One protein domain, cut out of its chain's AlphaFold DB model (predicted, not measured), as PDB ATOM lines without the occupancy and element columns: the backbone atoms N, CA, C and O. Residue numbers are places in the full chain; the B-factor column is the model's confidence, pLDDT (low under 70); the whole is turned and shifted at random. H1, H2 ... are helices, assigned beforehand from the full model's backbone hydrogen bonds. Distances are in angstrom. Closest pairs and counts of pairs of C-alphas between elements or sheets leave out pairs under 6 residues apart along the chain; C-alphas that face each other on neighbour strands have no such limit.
ATOM      1  N   ALA A   2     -43.952  12.274 -42.395       57.00
ATOM      2  CA  ALA A   2     -42.886  12.775 -41.502       57.00
ATOM      3  C   ALA A   2     -42.713  14.315 -41.542       57.00
ATOM      4  O   ALA A   2     -42.809  14.967 -40.513       57.00
ATOM      5  N   LEU A   3     -42.635  14.917 -42.739       58.19
ATOM      6  CA  LEU A   3     -42.558  16.383 -42.912       58.19
ATOM      7  C   LEU A   3     -43.775  17.171 -42.383       58.19
ATOM      8  O   LEU A   3     -43.666  18.358 -42.108       58.19
ATOM      9  N   GLN A   4     -44.946  16.537 -42.259       60.12
ATOM     10  CA  GLN A   4     -46.149  17.183 -41.713       60.12
ATOM     11  C   GLN A   4     -46.158  17.176 -40.178       60.12
ATOM     12  O   GLN A   4     -46.823  18.018 -39.580       60.12
ATOM     13  N   ALA A   5     -45.431  16.241 -39.554       62.59
ATOM     14  CA  ALA A   5     -45.361  16.087 -38.105       62.59
ATOM     15  C   ALA A   5     -44.385  17.080 -37.451       62.59
ATOM     16  O   ALA A   5     -44.659  17.543 -36.349       62.59
ATOM     17  N   GLU A   6     -43.302  17.469 -38.137       59.66
ATOM     18  CA  GLU A   6     -42.349  18.492 -37.654       59.66
ATOM     19  C   GLU A   6     -42.770  19.932 -37.997       59.66
ATOM     20  O   GLU A   6     -42.282  20.902 -37.415       59.66
ATOM     21  N   TYR A   7     -43.734  20.088 -38.909       57.00
ATOM     22  CA  TYR A   7     -44.245  21.382 -39.362       57.00
ATOM     23  C   TYR A   7     -44.696  22.330 -38.229       57.00
ATOM     24  O   TYR A   7     -44.403  23.520 -38.327       57.00
ATOM     25  N   PRO A   8     -45.364  21.877 -37.145       55.31
ATOM     26  CA  PRO A   8     -45.748  22.761 -36.042       55.31
ATOM     27  C   PRO A   8     -44.542  23.289 -35.251       55.31
ATOM     28  O   PRO A   8     -44.535  24.453 -34.878       55.31
ATOM     29  N   GLN A   9     -43.505  22.469 -35.035       55.31
ATOM     30  CA  GLN A   9     -42.333  22.857 -34.233       55.31
ATOM     31  C   GLN A   9     -41.378  23.785 -34.994       55.31
ATOM     32  O   GLN A   9     -40.744  24.657 -34.403       55.31
ATOM     33  N   ILE A  10     -41.321  23.643 -36.320       54.75
ATOM     34  CA  ILE A  10     -40.489  24.472 -37.200       54.75
ATOM     35  C   ILE A  10     -41.161  25.823 -37.503       54.75
ATOM     36  O   ILE A  10     -40.478  26.822 -37.711       54.75
ATOM     37  N   LYS A  11     -42.498  25.887 -37.520       49.09
ATOM     38  CA  LYS A  11     -43.252  27.092 -37.903       49.09
ATOM     39  C   LYS A  11     -43.218  28.205 -36.848       49.09
ATOM     40  O   LYS A  11     -43.258  29.373 -37.226       49.09
ATOM     41  N   ASP A  12     -43.106  27.849 -35.570       54.75
ATOM     42  CA  ASP A  12     -43.041  28.810 -34.458       54.75
ATOM     43  C   ASP A  12     -41.605  29.274 -34.147       54.75
ATOM     44  O   ASP A  12     -41.381  30.151 -33.310       54.75
ATOM     45  N   ALA A  13     -40.609  28.713 -34.839       61.28
ATOM     46  CA  ALA A  13     -39.233  29.167 -34.743       61.28
ATOM     47  C   ALA A  13     -39.065  30.535 -35.417       61.28
ATOM     48  O   ALA A  13     -39.461  30.733 -36.564       61.28
ATOM     49  N   ALA A  14     -38.390  31.466 -34.738       62.94
ATOM     50  CA  ALA A  14     -38.093  32.790 -35.291       62.94
ATOM     51  C   ALA A  14     -37.291  32.713 -36.607       62.94
ATOM     52  O   ALA A  14     -37.490  33.527 -37.503       62.94
ATOM     53  N   ILE A  15     -36.401  31.722 -36.738       73.88
ATOM     54  CA  ILE A  15     -35.638  31.443 -37.962       73.88
ATOM     55  C   ILE A  15     -35.717  29.931 -38.235       73.88
ATOM     56  O   ILE A  15     -34.809  29.185 -37.856       73.88
ATOM     57  N   PRO A  16     -36.799  29.455 -38.881       70.44
ATOM     58  CA  PRO A  16     -37.077  28.029 -39.073       70.44
ATOM     59  C   PRO A  16     -35.935  27.271 -39.750       70.44
ATOM     60  O   PRO A  16     -35.598  26.154 -39.371       70.44
ATOM     61  N   THR A  17     -35.288  27.916 -40.721       76.62
ATOM     62  CA  THR A  17     -34.151  27.371 -41.470       76.62
ATOM     63  C   THR A  17     -32.905  27.163 -40.612       76.62
ATOM     64  O   THR A  17     -32.143  26.235 -40.873       76.62
ATOM     65  N   LEU A  18     -32.693  27.989 -39.585       77.44
ATOM     66  CA  LEU A  18     -31.569  27.837 -38.663       77.44
ATOM     67  C   LEU A  18     -31.830  26.719 -37.646       77.44
ATOM     68  O   LEU A  18     -30.919  25.958 -37.327       77.44
ATOM     69  N   ASN A  19     -33.074  26.586 -37.182       76.75
ATOM     70  CA  ASN A  19     -33.472  25.483 -36.305       76.75
ATOM     71  C   ASN A  19     -33.347  24.132 -37.017       76.75
ATOM     72  O   ASN A  19     -32.680  23.242 -36.501       76.75
ATOM     73  N   LEU A  20     -33.857  24.037 -38.247       77.12
ATOM     74  CA  LEU A  20     -33.672  22.872 -39.119       77.12
ATOM     75  C   LEU A  20     -32.189  22.514 -39.309       77.12
ATOM     76  O   LEU A  20     -31.808  21.346 -39.283       77.12
ATOM     77  N   ALA A  21     -31.322  23.512 -39.486       78.69
ATOM     78  CA  ALA A  21     -29.894  23.261 -39.643       78.69
ATOM     79  C   ALA A  21     -29.230  22.695 -38.377       78.69
ATOM     80  O   ALA A  21     -28.335  21.854 -38.486       78.69
ATOM     81  N   ASN A  22     -29.666  23.134 -37.192       79.12
ATOM     82  CA  ASN A  22     -29.200  22.591 -35.915       79.12
ATOM     83  C   ASN A  22     -29.656  21.140 -35.699       79.12
ATOM     84  O   ASN A  22     -28.896  20.359 -35.129       79.12
ATOM     85  N   GLU A  23     -30.850  20.773 -36.175       80.06
ATOM     86  CA  GLU A  23     -31.381  19.404 -36.086       80.06
ATOM     87  C   GLU A  23     -30.609  18.409 -36.965       80.06
ATOM     88  O   GLU A  23     -30.449  17.250 -36.589       80.06
ATOM     89  N   ILE A  24     -30.074  18.854 -38.109       81.00
ATOM     90  CA  ILE A  24     -29.273  18.003 -39.006       81.00
ATOM     91  C   ILE A  24     -27.868  17.764 -38.438       81.00
ATOM     92  O   ILE A  24     -27.410  16.624 -38.349       81.00
ATOM     93  N   ASN A  25     -27.142  18.837 -38.109       80.69
ATOM     94  CA  ASN A  25     -25.823  18.758 -37.485       80.69
ATOM     95  C   ASN A  25     -25.486  20.101 -36.809       80.69
ATOM     96  O   ASN A  25     -25.457  21.126 -37.498       80.69
ATOM     97  N   PRO A  26     -25.138  20.124 -35.508       82.12
ATOM     98  CA  PRO A  26     -24.851  21.362 -34.777       82.12
ATOM     99  C   PRO A  26     -23.715  22.201 -35.386       82.12
ATOM    100  O   PRO A  26     -23.715  23.425 -35.261       82.12
ATOM    101  N   TRP A  27     -22.770  21.589 -36.111       88.31
ATOM    102  CA  TRP A  27     -21.732  22.334 -36.835       88.31
ATOM    103  C   TRP A  27     -22.295  23.178 -37.980       88.31
ATOM    104  O   TRP A  27     -21.833  24.295 -38.209       88.31
ATOM    105  N   ILE A  28     -23.310  22.671 -38.683       85.25
ATOM    106  CA  ILE A  28     -23.955  23.379 -39.795       85.25
ATOM    107  C   ILE A  28     -24.744  24.571 -39.252       85.25
ATOM    108  O   ILE A  28     -24.641  25.673 -39.792       85.25
ATOM    109  N   GLY A  29     -25.472  24.381 -38.149       84.81
ATOM    110  CA  GLY A  29     -26.174  25.469 -37.472       84.81
ATOM    111  C   GLY A  29     -25.236  26.561 -36.943       84.81
ATOM    112  O   GLY A  29     -25.528  27.749 -37.099       84.81
ATOM    113  N   LEU A  30     -24.062  26.198 -36.412       87.94
ATOM    114  CA  LEU A  30     -23.042  27.166 -35.986       87.94
ATOM    115  C   LEU A  30     -22.522  27.993 -37.170       87.94
ATOM    116  O   LEU A  30     -22.508  29.224 -37.108       87.94
ATOM    117  N   VAL A  31     -22.143  27.335 -38.270       91.88
ATOM    118  CA  VAL A  31     -21.664  28.016 -39.485       91.88
ATOM    119  C   VAL A  31     -22.735  28.952 -40.048       91.88
ATOM    120  O   VAL A  31     -22.443  30.109 -40.353       91.88
ATOM    121  N   LEU A  32     -23.989  28.498 -40.132       90.00
ATOM    122  CA  LEU A  32     -25.094  29.329 -40.610       90.00
ATOM    123  C   LEU A  32     -25.382  30.510 -39.686       90.00
ATOM    124  O   LEU A  32     -25.658  31.598 -40.184       90.00
ATOM    125  N   THR A  33     -25.256  30.346 -38.368       89.31
ATOM    126  CA  THR A  33     -25.388  31.463 -37.420       89.31
ATOM    127  C   THR A  33     -24.349  32.548 -37.711       89.31
ATOM    128  O   THR A  33     -24.701  33.723 -37.811       89.31
ATOM    129  N   ILE A  34     -23.081  32.168 -37.916       93.50
ATOM    130  CA  ILE A  34     -22.001  33.114 -38.252       93.50
ATOM    131  C   ILE A  34     -22.288  33.826 -39.578       93.50
ATOM    132  O   ILE A  34     -22.165  35.050 -39.663       93.50
ATOM    133  N   ILE A  35     -22.704  33.083 -40.606       92.88
ATOM    134  CA  ILE A  35     -23.046  33.653 -41.917       92.88
ATOM    135  C   ILE A  35     -24.205  34.645 -41.787       92.88
ATOM    136  O   ILE A  35     -24.125  35.757 -42.307       92.88
ATOM    137  N   MET A  36     -25.266  34.277 -41.068       91.12
ATOM    138  CA  MET A  36     -26.428  35.141 -40.863       91.12
ATOM    139  C   MET A  36     -26.048  36.419 -40.116       91.12
ATOM    140  O   MET A  36     -26.475  37.501 -40.519       91.12
ATOM    141  N   LEU A  37     -25.198  36.328 -39.087       90.94
ATOM    142  CA  LEU A  37     -24.662  37.507 -38.402       90.94
ATOM    143  C   LEU A  37     -23.893  38.419 -39.365       90.94
ATOM    144  O   LEU A  37     -24.120  39.628 -39.361       90.94
ATOM    145  N   ALA A  38     -23.044  37.860 -40.232       94.44
ATOM    146  CA  ALA A  38     -22.297  38.635 -41.222       94.44
ATOM    147  C   ALA A  38     -23.215  39.334 -42.247       94.44
ATOM    148  O   ALA A  38     -23.032  40.517 -42.541       94.44
ATOM    149  N   VAL A  39     -24.236  38.640 -42.761       93.12
ATOM    150  CA  VAL A  39     -25.205  39.216 -43.713       93.12
ATOM    151  C   VAL A  39     -26.047  40.312 -43.058       93.12
ATOM    152  O   VAL A  39     -26.240  41.381 -43.648       93.12
ATOM    153  N   MET A  40     -26.520  40.086 -41.828       91.44
ATOM    154  CA  MET A  40     -27.274  41.085 -41.068       91.44
ATOM    155  C   MET A  40     -26.426  42.324 -40.792       91.44
ATOM    156  O   MET A  40     -26.883  43.442 -41.030       91.44
ATOM    157  N   TYR A  41     -25.177  42.134 -40.364       91.56
ATOM    158  CA  TYR A  41     -24.250  43.229 -40.104       91.56
ATOM    159  C   TYR A  41     -24.020  44.089 -41.351       91.56
ATOM    160  O   TYR A  41     -24.207  45.307 -41.302       91.56
ATOM    161  N   ASN A  42     -23.705  43.459 -42.487       93.50
ATOM    162  CA  ASN A  42     -23.500  44.177 -43.745       93.50
ATOM    163  C   ASN A  42     -24.752  44.951 -44.181       93.50
ATOM    164  O   ASN A  42     -24.643  46.070 -44.685       93.50
ATOM    165  N   THR A  43     -25.939  44.389 -43.953       93.69
ATOM    166  CA  THR A  43     -27.211  45.036 -44.303       93.69
ATOM    167  C   THR A  43     -27.496  46.243 -43.412       93.69
ATOM    168  O   THR A  43     -27.799  47.319 -43.925       93.69
ATOM    169  N   ILE A  44     -27.366  46.097 -42.088       91.88
ATOM    170  CA  ILE A  44     -27.600  47.189 -41.131       91.88
ATOM    171  C   ILE A  44     -26.631  48.339 -41.404       91.88
ATOM    172  O   ILE A  44     -27.068  49.480 -41.532       91.88
ATOM    173  N   LEU A  45     -25.335  48.050 -41.563       91.50
ATOM    174  CA  LEU A  45     -24.344  49.081 -41.870       91.50
ATOM    175  C   LEU A  45     -24.639  49.802 -43.186       91.50
ATOM    176  O   LEU A  45     -24.593  51.033 -43.227       91.50
ATOM    177  N   GLY A  46     -24.964  49.050 -44.241       92.50
ATOM    178  CA  GLY A  46     -25.309  49.624 -45.539       92.50
ATOM    179  C   GLY A  46     -26.521  50.552 -45.449       92.50
ATOM    180  O   GLY A  46     -26.472  51.686 -45.927       92.50
ATOM    181  N   LEU A  47     -27.585  50.115 -44.771       92.69
ATOM    182  CA  LEU A  47     -28.808  50.900 -44.610       92.69
ATOM    183  C   LEU A  47     -28.609  52.123 -43.713       92.69
ATOM    184  O   LEU A  47     -29.060  53.206 -44.079       92.69
ATOM    185  N   CYS A  48     -27.912  51.990 -42.581       92.12
ATOM    186  CA  CYS A  48     -27.596  53.123 -41.710       92.12
ATOM    187  C   CYS A  48     -26.776  54.179 -42.459       92.12
ATOM    188  O   CYS A  48     -27.107  55.361 -42.381       92.12
ATOM    189  N   TYR A  49     -25.768  53.765 -43.235       90.62
ATOM    190  CA  TYR A  49     -24.983  54.671 -44.078       90.62
ATOM    191  C   TYR A  49     -25.869  55.397 -45.100       90.62
ATOM    192  O   TYR A  49     -25.905  56.629 -45.125       90.62
ATOM    193  N   SER A  50     -26.622  54.649 -45.918       92.38
ATOM    194  CA  SER A  50     -27.468  55.223 -46.970       92.38
ATOM    195  C   SER A  50     -28.568  56.125 -46.411       92.38
ATOM    196  O   SER A  50     -28.888  57.154 -47.007       92.38
ATOM    197  N   PHE A  51     -29.143  55.770 -45.262       91.69
ATOM    198  CA  PHE A  51     -30.162  56.574 -44.601       91.69
ATOM    199  C   PHE A  51     -29.562  57.847 -43.997       91.69
ATOM    200  O   PHE A  51     -30.101  58.932 -44.207       91.69
ATOM    201  N   ALA A  52     -28.415  57.758 -43.317       91.94
ATOM    202  CA  ALA A  52     -27.746  58.925 -42.755       91.94
ATOM    203  C   ALA A  52     -27.298  59.917 -43.833       91.94
ATOM    204  O   ALA A  52     -27.533  61.120 -43.692       91.94
ATOM    205  N   ALA A  53     -26.732  59.422 -44.934       90.62
ATOM    206  CA  ALA A  53     -26.310  60.239 -46.071       90.62
ATOM    207  C   ALA A  53     -27.478  60.972 -46.759       90.62
ATOM    208  O   ALA A  53     -27.265  61.959 -47.458       90.62
ATOM    209  N   ARG A  54     -28.725  60.526 -46.552       90.62
ATOM    210  CA  ARG A  54     -29.914  61.195 -47.096       90.62
ATOM    211  C   ARG A  54     -30.293  62.467 -46.336       90.62
ATOM    212  O   ARG A  54     -30.907  63.354 -46.923       90.62
ATOM    213  N   PHE A  55     -29.951  62.553 -45.051       89.62
ATOM    214  CA  PHE A  55     -30.318  63.676 -44.177       89.62
ATOM    215  C   PHE A  55     -29.116  64.501 -43.706       89.62
ATOM    216  O   PHE A  55     -29.293  65.569 -43.124       89.62
ATOM    217  N   THR A  56     -27.895  64.018 -43.934       90.50
ATOM    218  CA  THR A  56     -26.655  64.668 -43.495       90.50
ATOM    219  C   THR A  56     -25.585  64.581 -44.575       90.50
ATOM    220  O   THR A  56     -25.581  63.651 -45.380       90.50
ATOM    221  N   GLU A  57     -24.650  65.532 -44.577       88.19
ATOM    222  CA  GLU A  57     -23.470  65.452 -45.437       88.19
ATOM    223  C   GLU A  57     -22.555  64.310 -44.966       88.19
ATOM    224  O   GLU A  57     -22.172  64.299 -43.784       88.19
ATOM    225  N   PRO A  58     -22.189  63.365 -45.853       85.19
ATOM    226  CA  PRO A  58     -21.289  62.269 -45.518       85.19
ATOM    227  C   PRO A  58     -19.992  62.779 -44.883       85.19
ATOM    228  O   PRO A  58     -19.444  63.792 -45.307       85.19
ATOM    229  N   TYR A  59     -19.496  62.068 -43.869       81.81
ATOM    230  CA  TYR A  59     -18.254  62.394 -43.142       81.81
ATOM    231  C   TYR A  59     -18.263  63.715 -42.346       81.81
ATOM    232  O   TYR A  59     -17.248  64.090 -41.761       81.81
ATOM    233  N   SER A  60     -19.403  64.404 -42.244       89.31
ATOM    234  CA  SER A  60     -19.554  65.548 -41.339       89.31
ATOM    235  C   SER A  60     -19.711  65.109 -39.873       89.31
ATOM    236  O   SER A  60     -20.141  63.993 -39.567       89.31
ATOM    237  N   LYS A  61     -19.459  66.022 -38.921       86.75
ATOM    238  CA  LYS A  61     -19.733  65.765 -37.490       86.75
ATOM    239  C   LYS A  61     -21.197  65.380 -37.239       86.75
ATOM    240  O   LYS A  61     -21.472  64.520 -36.409       86.75
ATOM    241  N   LYS A  62     -22.133  65.989 -37.978       88.94
ATOM    242  CA  LYS A  62     -23.572  65.691 -37.882       88.94
ATOM    243  C   LYS A  62     -23.886  64.270 -38.350       88.94
ATOM    244  O   LYS A  62     -24.700  63.606 -37.718       88.94
ATOM    245  N   TYR A  63     -23.206  63.791 -39.393       90.44
ATOM    246  CA  TYR A  63     -23.347  62.422 -39.891       90.44
ATOM    247  C   TYR A  63     -22.954  61.384 -38.828       90.44
ATOM    248  O   TYR A  63     -23.717  60.456 -38.567       90.44
ATOM    249  N   HIS A  64     -21.817  61.563 -38.143       89.69
ATOM    250  CA  HIS A  64     -21.407  60.642 -37.070       89.69
ATOM    251  C   HIS A  64     -22.393  60.625 -35.897       89.69
ATOM    252  O   HIS A  64     -22.765  59.550 -35.432       89.69
ATOM    253  N   VAL A  65     -22.870  61.794 -35.462       92.50
ATOM    254  CA  VAL A  65     -23.885  61.882 -34.398       92.50
ATOM    255  C   VAL A  65     -25.179  61.175 -34.815       92.50
ATOM    256  O   VAL A  65     -25.753  60.424 -34.030       92.50
ATOM    257  N   PHE A  66     -25.617  61.358 -36.060       93.81
ATOM    258  CA  PHE A  66     -26.850  60.754 -36.563       93.81
ATOM    259  C   PHE A  66     -26.758  59.224 -36.673       93.81
ATOM    260  O   PHE A  66     -27.699  58.527 -36.297       93.81
ATOM    261  N   ILE A  67     -25.607  58.690 -37.097       92.94
ATOM    262  CA  ILE A  67     -25.339  57.244 -37.092       92.94
ATOM    263  C   ILE A  67     -25.378  56.673 -35.670       92.94
ATOM    264  O   ILE A  67     -26.003  55.638 -35.457       92.94
ATOM    265  N   ILE A  68     -24.765  57.344 -34.687       93.69
ATOM    266  CA  ILE A  68     -24.791  56.887 -33.286       93.69
ATOM    267  C   ILE A  68     -26.235  56.802 -32.778       93.69
ATOM    268  O   ILE A  68     -26.623  55.792 -32.195       93.69
ATOM    269  N   ILE A  69     -27.052  57.824 -33.053       94.88
ATOM    270  CA  ILE A  69     -28.473  57.834 -32.677       94.88
ATOM    271  C   ILE A  69     -29.226  56.668 -33.332       94.88
ATOM    272  O   ILE A  69     -30.001  55.990 -32.657       94.88
ATOM    273  N   MET A  70     -28.984  56.387 -34.617       94.31
ATOM    274  CA  MET A  70     -29.596  55.237 -35.292       94.31
ATOM    275  C   MET A  70     -29.194  53.907 -34.676       94.31
ATOM    276  O   MET A  70     -30.054  53.053 -34.496       94.31
ATOM    277  N   ILE A  71     -27.915  53.717 -34.350       92.69
ATOM    278  CA  ILE A  71     -27.442  52.471 -33.737       92.69
ATOM    279  C   ILE A  71     -28.117  52.264 -32.380       92.69
ATOM    280  O   ILE A  71     -28.579  51.162 -32.093       92.69
ATOM    281  N   ILE A  72     -28.245  53.326 -31.578       94.88
ATOM    282  CA  ILE A  72     -28.980  53.274 -30.308       94.88
ATOM    283  C   ILE A  72     -30.445  52.884 -30.554       94.88
ATOM    284  O   ILE A  72     -30.970  52.012 -29.864       94.88
ATOM    285  N   ALA A  73     -31.099  53.470 -31.559       92.88
ATOM    286  CA  ALA A  73     -32.474  53.122 -31.909       92.88
ATOM    287  C   ALA A  73     -32.611  51.651 -32.349       92.88
ATOM    288  O   ALA A  73     -33.481  50.946 -31.847       92.88
ATOM    289  N   VAL A  74     -31.732  51.160 -33.228       90.00
ATOM    290  CA  VAL A  74     -31.702  49.754 -33.680       90.00
ATOM    291  C   VAL A  74     -31.492  48.798 -32.506       90.00
ATOM    292  O   VAL A  74     -32.155  47.763 -32.420       90.00
ATOM    293  N   TYR A  75     -30.612  49.159 -31.572       90.94
ATOM    294  CA  TYR A  75     -30.376  48.375 -30.366       90.94
ATOM    295  C   TYR A  75     -31.640  48.278 -29.503       90.94
ATOM    296  O   TYR A  75     -32.030  47.181 -29.113       90.94
ATOM    297  N   ILE A  76     -32.339  49.395 -29.278       92.69
ATOM    298  CA  ILE A  76     -33.610  49.401 -28.538       92.69
ATOM    299  C   ILE A  76     -34.669  48.551 -29.258       92.69
ATOM    300  O   ILE A  76     -35.371  47.765 -28.625       92.69
ATOM    301  N   LEU A  77     -34.762  48.655 -30.588       88.94
ATOM    302  CA  LEU A  77     -35.702  47.864 -31.390       88.94
ATOM    303  C   LEU A  77     -35.419  46.355 -31.328       88.94
ATOM    304  O   LEU A  77     -36.346  45.562 -31.473       88.94
ATOM    305  N   SER A  78     -34.174  45.948 -31.070       87.25
ATOM    306  CA  SER A  78     -33.795  44.533 -30.954       87.25
ATOM    307  C   SER A  78     -34.470  43.821 -29.770       87.25
ATOM    308  O   SER A  78     -34.581  42.599 -29.786       87.25
ATOM    309  N   PHE A  79     -34.978  44.561 -28.775       89.38
ATOM    310  CA  PHE A  79     -35.688  43.992 -27.621       89.38
ATOM    311  C   PHE A  79     -37.166  43.661 -27.881       89.38
ATOM    312  O   PHE A  79     -37.772  42.967 -27.072       89.38
ATOM    313  N   VAL A  80     -37.755  44.130 -28.988       86.31
ATOM    314  CA  VAL A  80     -39.192  43.958 -29.296       86.31
ATOM    315  C   VAL A  80     -39.544  42.511 -29.682       86.31
ATOM    316  O   VAL A  80     -40.709  42.136 -29.663       86.31
TER     317      VAL A  80
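What this domain is: This is residues 2 to 80 of the 120 residues of an uncharacterized protein of Staphylococcus capitis (UniProt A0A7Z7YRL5). One long helix, H4, makes most of the length of a rod, and the chain folds back at both of its ends: H3 turns back beside its first residues, and H5 folds back from its last residues as an open V. The short helices H1 and H2 trail off beyond H3. The printed part has 79 residues with five named helices, H1 to H5 in order, and no named strand; its class is all helix. It is extended, with a radius of gyration of the C-alphas of 18.1 A and spans of 57 by 24 by 17 A.

How they stand to each other: H1, residues 2 to 5, and H2, residues 7 to 11, meet only through their link. H2 and H3, residues 16 to 24, only just touch, and only at the corner, with 3 pairs of C-alphas within 8 A; the closest C-alphas, of Ile 10 and Pro 16, are 5.3 A apart. H3 and H4, residues 26 to 55, form a helical hairpin: H4 touches H3 with residues 28 to 33 alone, at a shallow tilt of 24 degrees, opposite ways, closest at the C-alphas of Asn 22 and Gly 29, 4.5 A. H4 and H5, residues 61 to 80, form another: residues 48 to 53 of H4 touch residues 63 to 70 of H5, at a steep tilt of 43 degrees, opposite ways, closest at the C-alphas of Ala 52 and Tyr 63, 6.3 A. H3 and H5 are apart. Every O i to N i+4 pair is within hydrogen-bond range in H2 and H3, 25 of 26 in H4 and 14 of 16 in H5; H1 is too short for such a pair.

Where its parts are: H1 begins at C-alpha 2, (-42.886, 12.775, -41.502). H3 spans 12.7 A, H4 43.7 A from C-alpha 26 at (-24.851, 21.362, -34.777), and H5 30.4 A, ending at C-alpha 80, (-39.192, 43.958, -29.296).

The domain as a whole: The C-alphas farthest apart, of Ala 2 and Lys 61, are 58.0 A apart. The printed part has no cut, and its four links are tight. Residues 37 to 43 of H4 and 75 to 80 of H5 stand free. Residues 2 to 14 have pLDDT under 70.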